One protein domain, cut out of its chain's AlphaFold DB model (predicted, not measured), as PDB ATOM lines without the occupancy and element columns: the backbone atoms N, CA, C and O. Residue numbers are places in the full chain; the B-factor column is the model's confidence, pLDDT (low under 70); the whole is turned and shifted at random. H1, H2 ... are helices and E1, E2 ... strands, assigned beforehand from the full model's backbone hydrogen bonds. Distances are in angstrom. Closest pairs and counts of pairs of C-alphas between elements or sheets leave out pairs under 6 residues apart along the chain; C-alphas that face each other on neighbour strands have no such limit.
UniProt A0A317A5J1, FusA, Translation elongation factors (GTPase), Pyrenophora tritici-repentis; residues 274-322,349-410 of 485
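Overview. This is residues 274 to 322 and 349 to 410 of the 485 residues of the protein "FusA, Translation elongation factors (GTPase)" of Pyrenophora tritici-repentis (UniProt A0A317A5J1). A two-stranded hairpin arm, E1 and E2, reaches away from a body with H1 and H3 side by side, H2 running off from them, and a small hairpin, E3 and E4, near the middle; residues 281 to 286 stick out at the arm's tip. The printed part has 111 residues with four named helices and four named strands in the order E1, E2, H1, H2, H3, H4, E3, E4. The two sheets, E1 - E2 and E3 - E4, are antiparallel, and the class is mixed. The whole is compact, with a radius of gyration of the C-alphas of 15.0 A and spans of 44 by 41 by 25 A.

Arrangement. E1, residues 276 to 280, and E2, residues 287 to 291, form an antiparallel hairpin, with N 279 and O 288 2.8 A apart, within hydrogen-bond range. H1, residues 297 to 305, touches residues 359 to 363 of H3, residues 352 to 364, opposite ways at a shallow tilt of 23 degrees; their closest C-alphas, Val 299 and Ala 362, are 5.5 A apart. H2, residues 307 to 322, only just touches H3, with 3 pairs of C-alphas within 8 A, the closest Leu 313 and Phe 352 at 7.6 A. H4, residues 370 to 373, is close to H3 but not clearly touching, with C-alphas 363 and 373 6.9 A apart. E3, residues 380 to 383, and E4, residues 392 to 394, form an antiparallel hairpin, with N 381 and O 393 within hydrogen-bond range at 2.8 A. Every O i to N i+4 pair is within range in H1, H2 and H3; H4 is too short for one.

Along the chain. E1 begins at C-alpha 276 (187.729, 159.885, 266.886), and E4 ends at C-alpha 394 (190.281, 148.043, 260.427). H2 is 23.0 A long, H3 18.3 A, and E1 and E2 13.3 A each.

Size, cuts and confidence. The C-alphas of Ser 283 and Ser 349, the two farthest apart, are 44.4 A apart. Residues 323 to 348 are not printed, with 22.9 A across the cut; of the links printed whole, none is long. Residues 395 to 410 hold no named element. Confidence is under 70 at residues 316 to 322, 349 to 350, 367 to 371, 403 and 405 to 410.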
ATOM      1  N   ARG A 274     191.756 161.166 270.786       79.00
ATOM      2  CA  ARG A 274     192.065 162.038 269.642       79.00
ATOM      3  C   ARG A 274     191.904 161.280 268.316       79.00
ATOM      4  O   ARG A 274     192.282 160.110 268.207       79.00
ATOM      5  N   GLY A 275     191.368 161.971 267.310       77.81
ATOM      6  CA  GLY A 275     191.140 161.422 265.971       77.81
ATOM      7  C   GLY A 275     189.874 160.572 265.866       77.81
ATOM      8  O   GLY A 275     189.673 159.934 264.835       77.81
ATOM      9  N   THR A 276     189.041 160.535 266.912       84.62
ATOM     10  CA  THR A 276     187.729 159.885 266.886       84.62
ATOM     11  C   THR A 276     186.630 160.862 266.489       84.62
ATOM     12  O   THR A 276     186.510 161.943 267.059       84.62
ATOM     13  N   VAL A 277     185.815 160.453 265.520       84.81
ATOM     14  CA  VAL A 277     184.614 161.159 265.074       84.81
ATOM     15  C   VAL A 277     183.444 160.189 265.132       84.81
ATOM     16  O   VAL A 277     183.562 159.036 264.713       84.81
ATOM     17  N   ILE A 278     182.316 160.656 265.660       86.12
ATOM     18  CA  ILE A 278     181.044 159.939 265.613       86.12
ATOM     19  C   ILE A 278     180.188 160.622 264.550       86.12
ATOM     20  O   ILE A 278     179.896 161.811 264.649       86.12
ATOM     21  N   GLY A 279     179.840 159.874 263.509       85.75
ATOM     22  CA  GLY A 279     178.888 160.282 262.488       85.75
ATOM     23  C   GLY A 279     177.589 159.508 262.658       85.75
ATOM     24  O   GLY A 279     177.603 158.294 262.845       85.75
ATOM     25  N   GLU A 280     176.460 160.195 262.569       90.56
ATOM     26  CA  GLU A 280     175.138 159.573 262.553       90.56
ATOM     27  C   GLU A 280     174.516 159.753 261.171       90.56
ATOM     28  O   GLU A 280     174.682 160.787 260.521       90.56
ATOM     29  N   THR A 281     173.787 158.741 260.704       91.31
ATOM     30  CA  THR A 281     172.995 158.880 259.474       91.31
ATOM     31  C   THR A 281     171.849 159.863 259.716       91.31
ATOM     32  O   THR A 281     171.344 159.957 260.831       91.31
ATOM     33  N   ALA A 282     171.372 160.552 258.675       91.06
ATOM     34  CA  ALA A 282     170.248 161.493 258.781       91.06
ATOM     35  C   ALA A 282     168.989 160.876 259.430       91.06
ATOM     36  O   ALA A 282     168.237 161.560 260.117       91.06
ATOM     37  N   SER A 283     168.783 159.568 259.247       90.12
ATOM     38  CA  SER A 283     167.693 158.808 259.860       90.12
ATOM     39  C   SER A 283     167.949 158.402 261.319       90.12
ATOM     40  O   SER A 283     167.044 157.863 261.941       90.12
ATOM     41  N   LYS A 284     169.158 158.600 261.861       87.00
ATOM     42  CA  LYS A 284     169.621 158.189 263.205       87.00
ATOM     43  C   LYS A 284     169.568 156.687 263.517       87.00
ATOM     44  O   LYS A 284     169.780 156.288 264.654       87.00
ATOM     45  N   HIS A 285     169.328 155.839 262.519       88.75
ATOM     46  CA  HIS A 285     169.296 154.382 262.712       88.75
ATOM     47  C   HIS A 285     170.700 153.762 262.773       88.75
ATOM     48  O   HIS A 285     170.866 152.666 263.298       88.75
ATOM     49  N   VAL A 286     171.709 154.448 262.227       87.00
ATOM     50  CA  VAL A 286     173.097 153.978 262.176       87.00
ATOM     51  C   VAL A 286     174.013 155.075 262.698       87.00
ATOM     52  O   VAL A 286     173.981 156.205 262.199       87.00
ATOM     53  N   SER A 287     174.842 154.716 263.677       86.62
ATOM     54  CA  SER A 287     175.954 155.529 264.164       86.62
ATOM     55  C   SER A 287     177.274 154.848 263.806       86.62
ATOM     56  O   SER A 287     177.435 153.637 263.955       86.62
ATOM     57  N   VAL A 288     178.217 155.627 263.292       87.94
ATOM     58  CA  VAL A 288     179.544 155.176 262.879       87.94
ATOM     59  C   VAL A 288     180.568 155.936 263.700       87.94
ATOM     60  O   VAL A 288     180.640 157.162 263.646       87.94
ATOM     61  N   ARG A 289     181.383 155.205 264.460       87.94
ATOM     62  CA  ARG A 289     182.531 155.764 265.174       87.94
ATOM     63  C   ARG A 289     183.796 155.433 264.396       87.94
ATOM     64  O   ARG A 289     184.196 154.275 264.345       87.94
ATOM     65  N   LEU A 290     184.435 156.450 263.835       88.69
ATOM     66  CA  LEU A 290     185.673 156.316 263.078       88.69
ATOM     67  C   LEU A 290     186.835 156.879 263.894       88.69
ATOM     68  O   LEU A 290     186.718 157.965 264.457       88.69
ATOM     69  N   ARG A 291     187.955 156.156 263.963       86.62
ATOM     70  CA  ARG A 291     189.198 156.643 264.571       86.62
ATOM     71  C   ARG A 291     190.322 156.594 263.549       86.62
ATOM     72  O   ARG A 291     190.622 155.519 263.041       86.62
ATOM     73  N   VAL A 292     190.969 157.731 263.313       87.81
ATOM     74  CA  VAL A 292     192.088 157.833 262.370       87.81
ATOM     75  C   VAL A 292     193.417 157.881 263.113       87.81
ATOM     76  O   VAL A 292     193.528 158.529 264.157       87.81
ATOM     77  N   ARG A 293     194.419 157.169 262.592       85.88
ATOM     78  CA  ARG A 293     195.786 157.144 263.123       85.88
ATOM     79  C   ARG A 293     196.801 157.112 261.975       85.88
ATOM     80  O   ARG A 293     196.499 156.478 260.964       85.88
ATOM     81  N   PRO A 294     197.985 157.731 262.137       88.12
ATOM     82  CA  PRO A 294     199.084 157.550 261.197       88.12
ATOM     83  C   PRO A 294     199.529 156.090 261.176       88.12
ATOM     84  O   PRO A 294     199.668 155.460 262.231       88.12
ATOM     85  N   LEU A 295     199.763 155.570 259.975       87.62
ATOM     86  CA  LEU A 295     200.318 154.238 259.800       87.62
ATOM     87  C   LEU A 295     201.849 154.290 259.971       87.62
ATOM     88  O   LEU A 295     202.477 155.239 259.493       87.62
ATOM     89  N   PRO A 296     202.467 153.310 260.653       87.94
ATOM     90  CA  PRO A 296     203.917 153.259 260.793       87.94
ATOM     91  C   PRO A 296     204.626 153.179 259.437       87.94
ATOM     92  O   PRO A 296     204.199 152.431 258.559       87.94
ATOM     93  N   GLN A 297     205.746 153.891 259.299       87.44
ATOM     94  CA  GLN A 297     206.520 153.956 258.055       87.44
ATOM     95  C   GLN A 297     206.883 152.576 257.464       87.44
ATOM     96  O   GLN A 297     206.641 152.398 256.270       87.44
ATOM     97  N   PRO A 298     207.337 151.568 258.247       88.56
ATOM     98  CA  PRO A 298     207.634 150.239 257.698       88.56
ATOM     99  C   PRO A 298     206.424 149.571 257.034       88.56
ATOM    100  O   PRO A 298     206.552 148.900 256.014       88.56
ATOM    101  N   VAL A 299     205.224 149.785 257.585       87.06
ATOM    102  CA  VAL A 299     203.977 149.222 257.052       87.06
ATOM    103  C   VAL A 299     203.553 149.970 255.790       87.06
ATOM    104  O   VAL A 299     203.180 149.340 254.805       87.06
ATOM    105  N   THR A 300     203.646 151.300 255.791       88.19
ATOM    106  CA  THR A 300     203.365 152.141 254.618       88.19
ATOM    107  C   THR A 300     204.255 151.747 253.437       88.19
ATOM    108  O   THR A 300     203.747 151.496 252.347       88.19
ATOM    109  N   GLU A 301     205.568 151.617 253.656       87.31
ATOM    110  CA  GLU A 301     206.523 151.206 252.621       87.31
ATOM    111  C   GLU A 301     206.257 149.782 252.120       87.31
ATOM    112  O   GLU A 301     206.308 149.533 250.913       87.31
ATOM    113  N   PHE A 302     205.935 148.853 253.025       87.38
ATOM    114  CA  PHE A 302     205.572 147.483 252.668       87.38
ATOM    115  C   PHE A 302     204.315 147.427 251.788       87.38
ATOM    116  O   PHE A 302     204.305 146.734 250.770       87.38
ATOM    117  N   LEU A 303     203.261 148.163 252.154       86.25
ATOM    118  CA  LEU A 303     202.009 148.208 251.394       86.25
ATOM    119  C   LEU A 303     202.193 148.875 250.027       86.25
ATOM    120  O   LEU A 303     201.597 148.421 249.053       86.25
ATOM    121  N   SER A 304     203.030 149.912 249.937       83.44
ATOM    122  CA  SER A 304     203.364 150.557 248.664       83.44
ATOM    123  C   SER A 304     204.146 149.633 247.731       83.44
ATOM    124  O   SER A 304     203.819 149.557 246.554       83.44
ATOM    125  N   LYS A 305     205.135 148.885 248.239       83.44
ATOM    126  CA  LYS A 305     205.928 147.946 247.421       83.44
ATOM    127  C   LYS A 305     205.122 146.730 246.954       83.44
ATOM    128  O   LYS A 305     205.382 146.198 245.883       83.44
ATOM    129  N   ASN A 306     204.142 146.296 247.749       83.56
ATOM    130  CA  ASN A 306     203.351 145.088 247.492       83.56
ATOM    131  C   ASN A 306     201.922 145.380 247.006       83.56
ATOM    132  O   ASN A 306     201.016 144.562 247.193       83.56
ATOM    133  N   ALA A 307     201.714 146.521 246.343       77.75
ATOM    134  CA  ALA A 307     200.439 146.919 245.747       77.75
ATOM    135  C   ALA A 307     199.825 145.822 244.848       77.75
ATOM    136  O   ALA A 307     198.629 145.527 244.940       77.75
ATOM    137  N   GLY A 308     200.659 145.155 244.041       71.44
ATOM    138  CA  GLY A 308     200.235 144.071 243.148       71.44
ATOM    139  C   GLY A 308     199.638 142.853 243.867       71.44
ATOM    140  O   GLY A 308     198.658 142.279 243.389       71.44
ATOM    141  N   ALA A 309     200.162 142.486 245.043       77.12
ATOM    142  CA  ALA A 309     199.652 141.356 245.828       77.12
ATOM    143  C   ALA A 309     198.252 141.647 246.396       77.12
ATOM    144  O   ALA A 309     197.361 140.798 246.337       77.12
ATOM    145  N   ILE A 310     198.030 142.878 246.868       80.00
ATOM    146  CA  ILE A 310     196.725 143.335 247.367       80.00
ATOM    147  C   ILE A 310     195.686 143.306 246.238       80.00
ATOM    148  O   ILE A 310     194.569 142.822 246.429       80.00
ATOM    149  N   LYS A 311     196.053 143.764 245.035       75.56
ATOM    150  CA  LYS A 311     195.156 143.735 243.871       75.56
ATOM    151  C   LYS A 311     194.758 142.306 243.495       75.56
ATOM    152  O   LYS A 311     193.579 142.047 243.247       75.56
ATOM    153  N   LYS A 312     195.723 141.378 243.496       74.19
ATOM    154  CA  LYS A 312     195.485 139.956 243.213       74.19
ATOM    155  C   LYS A 312     194.472 139.354 244.191       74.19
ATOM    156  O   LYS A 312     193.477 138.795 243.733       74.19
ATOM    157  N   LEU A 313     194.644 139.594 245.492       76.25
ATOM    158  CA  LEU A 313     193.713 139.154 246.539       76.25
ATOM    159  C   LEU A 313     192.265 139.598 246.264       76.25
ATOM    160  O   LEU A 313     191.327 138.813 246.386       76.25
ATOM    161  N   TYR A 314     192.064 140.857 245.870       75.50
ATOM    162  CA  TYR A 314     190.723 141.346 245.541       75.50
ATOM    163  C   TYR A 314     190.158 140.756 244.250       75.50
ATOM    164  O   TYR A 314     188.943 140.571 244.164       75.50
ATOM    165  N   SER A 315     191.006 140.487 243.254       70.88
ATOM    166  CA  SER A 315     190.576 139.868 241.997       70.88
ATOM    167  C   SER A 315     190.173 138.403 242.173       70.88
ATOM    168  O   SER A 315     189.145 138.001 241.639       70.88
ATOM    169  N   GLU A 316     190.916 137.639 242.980       69.69
ATOM    170  CA  GLU A 316     190.599 136.246 243.321       69.69
ATOM    171  C   GLU A 316     189.282 136.175 244.093       69.69
ATOM    172  O   GLU A 316     188.370 135.459 243.695       69.69
ATOM    173  N   ARG A 317     189.115 137.037 245.101       69.62
ATOM    174  CA  ARG A 317     187.864 137.135 245.858       69.62
ATOM    175  C   ARG A 317     186.655 137.463 244.982       69.62
ATOM    176  O   ARG A 317     185.572 136.929 245.191       69.62
ATOM    177  N   ARG A 318     186.813 138.377 244.022       68.94
ATOM    178  CA  ARG A 318     185.728 138.719 243.094       68.94
ATOM    179  C   ARG A 318     185.374 137.528 242.200       68.94
ATOM    180  O   ARG A 318     184.195 137.313 241.955       68.94
ATOM    181  N   ALA A 319     186.368 136.765 241.749       65.62
ATOM    182  CA  ALA A 319     186.140 135.560 240.959       65.62
ATOM    183  C   ALA A 319     185.419 134.464 241.767       65.62
ATOM    184  O   ALA A 319     184.535 133.804 241.228       65.62
ATOM    185  N   GLU A 320     185.739 134.308 243.056       64.44
ATOM    186  CA  GLU A 320     185.029 133.402 243.973       64.44
ATOM    187  C   GLU A 320     183.566 133.830 244.184       64.44
ATOM    188  O   GLU A 320     182.656 133.026 243.995       64.44
ATOM    189  N   ASP A 321     183.332 135.113 244.495       60.81
ATOM    190  CA  ASP A 321     181.984 135.666 244.699       60.81
ATOM    191  C   ASP A 321     181.117 135.560 243.415       60.81
ATOM    192  O   ASP A 321     179.905 135.349 243.494       60.81
ATOM    193  N   GLU A 322     181.717 135.710 242.225       57.19
ATOM    194  CA  GLU A 322     181.036 135.564 240.926       57.19
ATOM    195  C   GLU A 322     180.765 134.090 240.561       57.19
ATOM    196  O   GLU A 322     179.758 133.798 239.913       57.19
ATOM    197  N   SER A 349     204.915 138.564 243.326       55.25
ATOM    198  CA  SER A 349     203.587 138.177 243.780       55.25
ATOM    199  C   SER A 349     203.772 137.184 244.921       55.25
ATOM    200  O   SER A 349     203.867 135.979 244.689       55.25
ATOM    201  N   LEU A 350     203.904 137.705 246.136       64.62
ATOM    202  CA  LEU A 350     203.953 136.910 247.353       64.62
ATOM    203  C   LEU A 350     202.669 136.087 247.438       64.62
ATOM    204  O   LEU A 350     201.582 136.579 247.111       64.62
ATOM    205  N   SER A 351     202.791 134.833 247.862       73.31
ATOM    206  CA  SER A 351     201.607 134.042 248.190       73.31
ATOM    207  C   SER A 351     200.838 134.715 249.333       73.31
ATOM    208  O   SER A 351     201.403 135.485 250.114       73.31
ATOM    209  N   PHE A 352     199.535 134.451 249.439       73.69
ATOM    210  CA  PHE A 352     198.688 135.049 250.476       73.69
ATOM    211  C   PHE A 352     199.258 134.852 251.893       73.69
ATOM    212  O   PHE A 352     199.291 135.789 252.698       73.69
ATOM    213  N   ASP A 353     199.791 133.662 252.167       79.94
ATOM    214  CA  ASP A 353     200.381 133.313 253.458       79.94
ATOM    215  C   ASP A 353     201.700 134.049 253.716       79.94
ATOM    216  O   ASP A 353     201.939 134.547 254.821       79.94
ATOM    217  N   GLU A 354     202.543 134.186 252.691       83.62
ATOM    218  CA  GLU A 354     203.777 134.972 252.774       83.62
ATOM    219  C   GLU A 354     203.479 136.456 252.968       83.62
ATOM    220  O   GLU A 354     204.109 137.096 253.810       83.62
ATOM    221  N   PHE A 355     202.478 136.994 252.266       84.62
ATOM    222  CA  PHE A 355     202.024 138.370 252.439       84.62
ATOM    223  C   PHE A 355     201.538 138.608 253.872       84.62
ATOM    224  O   PHE A 355     201.966 139.560 254.524       84.62
ATOM    225  N   LYS A 356     200.708 137.708 254.418       84.38
ATOM    226  CA  LYS A 356     200.229 137.770 255.810       84.38
ATOM    227  C   LYS A 356     201.390 137.695 256.806       84.38
ATOM    228  O   LYS A 356     201.387 138.421 257.801       84.38
ATOM    229  N   LYS A 357     202.399 136.855 256.547       87.25
ATOM    230  CA  LYS A 357     203.592 136.701 257.396       87.25
ATOM    231  C   LYS A 357     204.494 137.936 257.366       87.25
ATOM    232  O   LYS A 357     204.907 138.403 258.425       87.25
ATOM    233  N   GLN A 358     204.768 138.486 256.188       86.19
ATOM    234  CA  GLN A 358     205.588 139.689 256.047       86.19
ATOM    235  C   GLN A 358     204.869 140.932 256.580       86.19
ATOM    236  O   GLN A 358     205.489 141.756 257.244       86.19
ATOM    237  N   LEU A 359     203.546 141.025 256.406       85.38
ATOM    238  CA  LEU A 359     202.749 142.083 257.024       85.38
ATOM    239  C   LEU A 359     202.797 141.984 258.559       85.38
ATOM    240  O   LEU A 359     203.011 142.992 259.228       85.38
ATOM    241  N   LYS A 360     202.680 140.771 259.128       86.56
ATOM    242  CA  LYS A 360     202.893 140.523 260.571       86.56
ATOM    243  C   LYS A 360     204.267 141.006 261.031       86.56
ATOM    244  O   LYS A 360     204.363 141.655 262.069       86.56
ATOM    245  N   GLN A 361     205.310 140.718 260.258       86.88
ATOM    246  CA  GLN A 361     206.671 141.162 260.553       86.88
ATOM    247  C   GLN A 361     206.797 142.693 260.514       86.88
ATOM    248  O   GLN A 361     207.348 143.271 261.449       86.88
ATOM    249  N   ALA A 362     206.215 143.353 259.509       85.50
ATOM    250  CA  ALA A 362     206.222 144.810 259.391       85.50
ATOM    251  C   ALA A 362     205.514 145.496 260.574       85.50
ATOM    252  O   ALA A 362     205.986 146.517 261.069       85.50
ATOM    253  N   PHE A 363     204.417 144.920 261.081       84.19
ATOM    254  CA  PHE A 363     203.762 145.405 262.302       84.19
ATOM    255  C   PHE A 363     204.572 145.118 263.580       84.19
ATOM    256  O   PHE A 363     204.498 145.897 264.530       84.19
ATOM    257  N   ALA A 364     205.359 144.040 263.618       83.19
ATOM    258  CA  ALA A 364     206.200 143.692 264.766       83.19
ATOM    259  C   ALA A 364     207.443 144.593 264.903       83.19
ATOM    260  O   ALA A 364     207.906 144.840 266.020       83.19
ATOM    261  N   GLU A 365     207.958 145.106 263.784       82.12
ATOM    262  CA  GLU A 365     209.107 146.019 263.725       82.12
ATOM    263  C   GLU A 365     208.796 147.422 264.287       82.12
ATOM    264  O   GLU A 365     209.696 148.186 264.647       82.12
ATOM    265  N   VAL A 366     207.513 147.760 264.436       79.06
ATOM    266  CA  VAL A 366     207.070 149.079 264.896       79.06
ATOM    267  C   VAL A 366     207.515 149.347 266.339       79.06
ATOM    268  O   VAL A 366     207.130 148.667 267.300       79.06
ATOM    269  N   LYS A 367     208.310 150.407 266.508       66.50
ATOM    270  CA  LYS A 367     208.724 150.940 267.811       66.50
ATOM    271  C   LYS A 367     207.625 151.862 268.356       66.50
ATOM    272  O   LYS A 367     207.512 153.011 267.947       66.50
ATOM    273  N   GLY A 368     206.820 151.346 269.288       62.56
ATOM    274  CA  GLY A 368     205.772 152.092 270.002       62.56
ATOM    275  C   GLY A 368     204.343 151.652 269.653       62.56
ATOM    276  O   GLY A 368     204.069 151.225 268.538       62.56
ATOM    277  N   GLN A 369     203.424 151.742 270.625       64.12
ATOM    278  CA  GLN A 369     201.998 151.377 270.482       64.12
ATOM    279  C   GLN A 369     201.724 149.914 270.063       64.12
ATOM    280  O   GLN A 369     200.714 149.640 269.415       64.12
ATOM    281  N   LYS A 370     202.578 148.957 270.463       64.25
ATOM    282  CA  LYS A 370     202.431 147.527 270.114       64.25
ATOM    283  C   LYS A 370     201.055 146.952 270.470       64.25
ATOM    284  O   LYS A 370     200.480 146.232 269.666       64.25
ATOM    285  N   GLU A 371     200.493 147.356 271.608       66.75
ATOM    286  CA  GLU A 371     199.180 146.900 272.088       66.75
ATOM    287  C   GLU A 371     198.037 147.176 271.102       66.75
ATOM    288  O   GLU A 371     197.115 146.374 270.980       66.75
ATOM    289  N   ILE A 372     198.104 148.287 270.363       74.06
ATOM    290  CA  ILE A 372     197.058 148.705 269.420       74.06
ATOM    291  C   ILE A 372     197.085 147.875 268.137       74.06
ATOM    292  O   ILE A 372     196.044 147.711 267.504       74.06
ATOM    293  N   TRP A 373     198.264 147.389 267.749       74.44
ATOM    294  CA  TRP A 373     198.479 146.675 266.490       74.44
ATOM    295  C   TRP A 373     198.376 145.151 266.633       74.44
ATOM    296  O   TRP A 373     198.368 144.436 265.629       74.44
ATOM    297  N   THR A 374     198.225 144.657 267.861       72.81
ATOM    298  CA  THR A 374     197.913 143.255 268.154       72.81
ATOM    299  C   THR A 374     196.591 142.852 267.488       72.81
ATOM    300  O   THR A 374     195.590 143.563 267.587       72.81
ATOM    301  N   ASP A 375     196.589 141.730 266.768       74.50
ATOM    302  CA  ASP A 375     195.434 141.154 266.056       74.50
ATOM    303  C   ASP A 375     194.772 142.052 264.993       74.50
ATOM    304  O   ASP A 375     193.675 141.756 264.512       74.50
ATOM    305  N   VAL A 376     195.422 143.146 264.578       79.75
ATOM    306  CA  VAL A 376     194.857 144.063 263.573       79.75
ATOM    307  C   VAL A 376     194.688 143.386 262.220       79.75
ATOM    308  O   VAL A 376     193.705 143.644 261.533       79.75
ATOM    309  N   ILE A 377     195.594 142.480 261.862       81.44
ATOM    310  CA  ILE A 377     195.635 141.823 260.549       81.44
ATOM    311  C   ILE A 377     194.360 141.021 260.274       81.44
ATOM    312  O   ILE A 377     193.831 141.066 259.167       81.44
ATOM    313  N   GLU A 378     193.804 140.361 261.288       79.25
ATOM    314  CA  GLU A 378     192.558 139.591 261.154       79.25
ATOM    315  C   GLU A 378     191.306 140.473 261.086       79.25
ATOM    316  O   GLU A 378     190.222 140.007 260.725       79.25
ATOM    317  N   LYS A 379     191.455 141.748 261.446       82.31
ATOM    318  CA  LYS A 379     190.399 142.761 261.483       82.31
ATOM    319  C   LYS A 379     190.475 143.731 260.305       82.31
ATOM    320  O   LYS A 379     189.646 144.634 260.216       82.31
ATOM    321  N   ILE A 380     191.447 143.580 259.402       86.88
ATOM    322  CA  ILE A 380     191.530 144.414 258.200       86.88
ATOM    323  C   ILE A 380     190.322 144.104 257.314       86.88
ATOM    324  O   ILE A 380     190.090 142.956 256.944       86.88
ATOM    325  N   THR A 381     189.573 145.145 256.969       83.88
ATOM    326  CA  THR A 381     188.361 145.108 256.139       83.88
ATOM    327  C   THR A 381     188.657 145.522 254.706       83.88
ATOM    328  O   THR A 381     188.129 144.930 253.764       83.88
ATOM    329  N   ALA A 382     189.486 146.554 254.527       85.25
ATOM    330  CA  ALA A 382     189.830 147.051 253.205       85.25
ATOM    331  C   ALA A 382     191.216 147.700 253.140       85.25
ATOM    332  O   ALA A 382     191.708 148.215 254.144       85.25
ATOM    333  N   PHE A 383     191.801 147.711 251.943       86.56
ATOM    334  CA  PHE A 383     193.056 148.393 251.631       86.56
ATOM    335  C   PHE A 383     192.800 149.534 250.649       86.56
ATOM    336  O   PHE A 383     192.317 149.281 249.555       86.56
ATOM    337  N   GLY A 384     193.158 150.766 250.995       83.62
ATOM    338  CA  GLY A 384     193.210 151.887 250.057       83.62
ATOM    339  C   GLY A 384     191.872 152.344 249.453       83.62
ATOM    340  O   GLY A 384     190.860 151.650 249.528       83.62
ATOM    341  N   PRO A 385     191.842 153.526 248.816       76.31
ATOM    342  CA  PRO A 385     190.666 154.005 248.086       76.31
ATOM    343  C   PRO A 385     190.394 153.187 246.813       76.31
ATOM    344  O   PRO A 385     189.243 152.965 246.460       76.31
ATOM    345  N   ARG A 386     191.445 152.680 246.155       72.44
ATOM    346  CA  ARG A 386     191.355 151.900 244.905       72.44
ATOM    347  C   ARG A 386     191.621 150.417 245.108       72.44
ATOM    348  O   ARG A 386     192.139 149.752 244.218       72.44
ATOM    349  N   ARG A 387     191.337 149.905 246.310       77.06
ATOM    350  CA  ARG A 387     191.706 148.532 246.706       77.06
ATOM    351  C   ARG A 387     193.221 148.270 246.652       77.06
ATOM    352  O   ARG A 387     193.647 147.121 246.601       77.06
ATOM    353  N   ILE A 388     194.017 149.341 246.635       77.56
ATOM    354  CA  ILE A 388     195.477 149.380 246.506       77.56
ATOM    355  C   ILE A 388     195.982 150.590 247.304       77.56
ATOM    356  O   ILE A 388     195.302 151.621 247.375       77.56
ATOM    357  N   GLY A 389     197.176 150.471 247.888       80.19
ATOM    358  CA  GLY A 389     197.910 151.579 248.496       80.19
ATOM    359  C   GLY A 389     198.073 151.478 250.017       80.19
ATOM    360  O   GLY A 389     197.640 150.507 250.639       80.19
ATOM    361  N   PRO A 390     198.697 152.495 250.635       85.88
ATOM    362  CA  PRO A 390     199.166 152.438 252.020       85.88
ATOM    363  C   PRO A 390     198.096 152.721 253.088       85.88
ATOM    364  O   PRO A 390     198.428 152.861 254.261       85.88
ATOM    365  N   ASN A 391     196.815 152.807 252.723       89.19
ATOM    366  CA  ASN A 391     195.738 153.045 253.687       89.19
ATOM    367  C   ASN A 391     195.065 151.723 254.060       89.19
ATOM    368  O   ASN A 391     194.810 150.892 253.192       89.19
ATOM    369  N   ILE A 392     194.713 151.543 255.331       89.44
ATOM    370  CA  ILE A 392     193.995 150.353 255.800       89.44
ATOM    371  C   ILE A 392     192.738 150.745 256.566       89.44
ATOM    372  O   ILE A 392     192.734 151.695 257.349       89.44
ATOM    373  N   LEU A 393     191.671 149.981 256.359       89.62
ATOM    374  CA  LEU A 393     190.457 150.042 257.157       89.62
ATOM    375  C   LEU A 393     190.423 148.833 258.086       89.62
ATOM    376  O   LEU A 393     190.479 147.697 257.619       89.62
ATOM    377  N   VAL A 394     190.296 149.080 259.388       88.31
ATOM    378  CA  VAL A 394     190.281 148.043 260.427       88.31
ATOM    379  C   VAL A 394     188.939 148.073 261.145       88.31
ATOM    380  O   VAL A 394     188.505 149.131 261.604       88.31
ATOM    381  N   ASP A 395     188.292 146.917 261.261       87.06
ATOM    382  CA  ASP A 395     187.086 146.763 262.064       87.06
ATOM    383  C   ASP A 395     187.437 146.580 263.546       87.06
ATOM    384  O   ASP A 395     188.013 145.575 263.962       87.06
ATOM    385  N   ALA A 396     187.092 147.575 264.359       82.19
ATOM    386  CA  ALA A 396     187.255 147.536 265.810       82.19
ATOM    387  C   ALA A 396     185.938 147.232 266.553       82.19
ATOM    388  O   ALA A 396     185.878 147.380 267.776       82.19
ATOM    389  N   THR A 397     184.869 146.857 265.841       81.06
ATOM    390  CA  THR A 397     183.596 146.466 266.460       81.06
ATOM    391  C   THR A 397     183.718 145.106 267.145       81.06
ATOM    392  O   THR A 397     184.470 144.235 266.712       81.06
ATOM    393  N   LYS A 398     182.983 144.917 268.248       74.06
ATOM    394  CA  LYS A 398     182.976 143.643 268.990       74.06
ATOM    395  C   LYS A 398     182.313 142.518 268.190       74.06
ATOM    396  O   LYS A 398     182.728 141.373 268.308       74.06
ATOM    397  N   ASP A 399     181.339 142.879 267.357       70.88
ATOM    398  CA  ASP A 399     180.508 141.936 266.607       70.88
ATOM    399  C   ASP A 399     181.084 141.594 265.220       70.88
ATOM    400  O   ASP A 399     180.519 140.759 264.519       70.88
ATOM    401  N   GLY A 400     182.199 142.221 264.808       70.50
ATOM    402  CA  GLY A 400     182.845 141.955 263.517       70.50
ATOM    403  C   GLY A 400     181.905 142.192 262.334       70.50
ATOM    404  O   GLY A 400     181.750 141.329 261.468       70.50
ATOM    405  N   ILE A 401     181.225 143.339 262.342       72.38
ATOM    406  CA  ILE A 401     180.139 143.665 261.408       72.38
ATOM    407  C   ILE A 401     180.673 143.783 259.972       72.38
ATOM    408  O   ILE A 401     179.955 143.509 259.005       72.38
ATOM    409  N   CYS A 402     181.932 144.194 259.809       70.12
ATOM    410  CA  CYS A 402     182.540 144.383 258.503       70.12
ATOM    411  C   CYS A 402     183.143 143.089 257.934       70.12
ATOM    412  O   CYS A 402     183.631 142.199 258.633       70.12
ATOM    413  N   GLY A 403     183.142 142.984 256.604       67.12
ATOM    414  CA  GLY A 403     183.769 141.862 255.917       67.12
ATOM    415  C   GLY A 403     185.293 141.916 256.024       67.12
ATOM    416  O   GLY A 403     185.895 142.887 255.594       67.12
ATOM    417  N   LYS A 404     185.927 140.856 256.527       75.94
ATOM    418  CA  LYS A 404     187.395 140.747 256.576       75.94
ATOM    419  C   LYS A 404     187.995 140.669 255.159       75.94
ATOM    420  O   LYS A 404     187.436 139.993 254.290       75.94
ATOM    421  N   ALA A 405     189.108 141.363 254.928       69.69
ATOM    422  CA  ALA A 405     189.886 141.346 253.687       69.69
ATOM    423  C   ALA A 405     190.820 140.135 253.613       69.69
ATOM    424  O   ALA A 405     190.905 139.503 252.569       69.69
ATOM    425  N   LEU A 406     191.486 139.802 254.722       68.06
ATOM    426  CA  LEU A 406     192.450 138.703 254.826       68.06
ATOM    427  C   LEU A 406     191.784 137.471 255.456       68.06
ATOM    428  O   LEU A 406     192.055 137.136 256.610       68.06
ATOM    429  N   ARG A 407     190.850 136.841 254.738       66.50
ATOM    430  CA  ARG A 407     190.209 135.597 255.189       66.50
ATOM    431  C   ARG A 407     191.002 134.396 254.707       66.50
ATOM    432  O   ARG A 407     191.392 134.355 253.548       66.50
ATOM    433  N   ASP A 408     191.164 133.419 255.586       58.41
ATOM    434  CA  ASP A 408     191.587 132.088 255.174       58.41
ATOM    435  C   ASP A 408     190.361 131.410 254.518       58.41
ATOM    436  O   ASP A 408     189.228 131.584 254.994       58.41
ATOM    437  N   SER A 409     190.577 130.681 253.417       49.12
ATOM    438  CA  SER A 409     189.548 130.044 252.561       49.12
ATOM    439  C   SER A 409     188.595 129.091 253.300       49.12
ATOM    440  O   SER A 409     187.578 128.663 252.764       49.12
ATOM    441  N   THR A 410     188.888 128.783 254.561       40.69
ATOM    442  CA  THR A 410     188.124 127.918 255.464       40.69
ATOM    443  C   THR A 410     187.153 128.658 256.390       40.69
ATOM    444  O   THR A 410     186.436 128.009 257.154       40.69
TER     445      THR A 410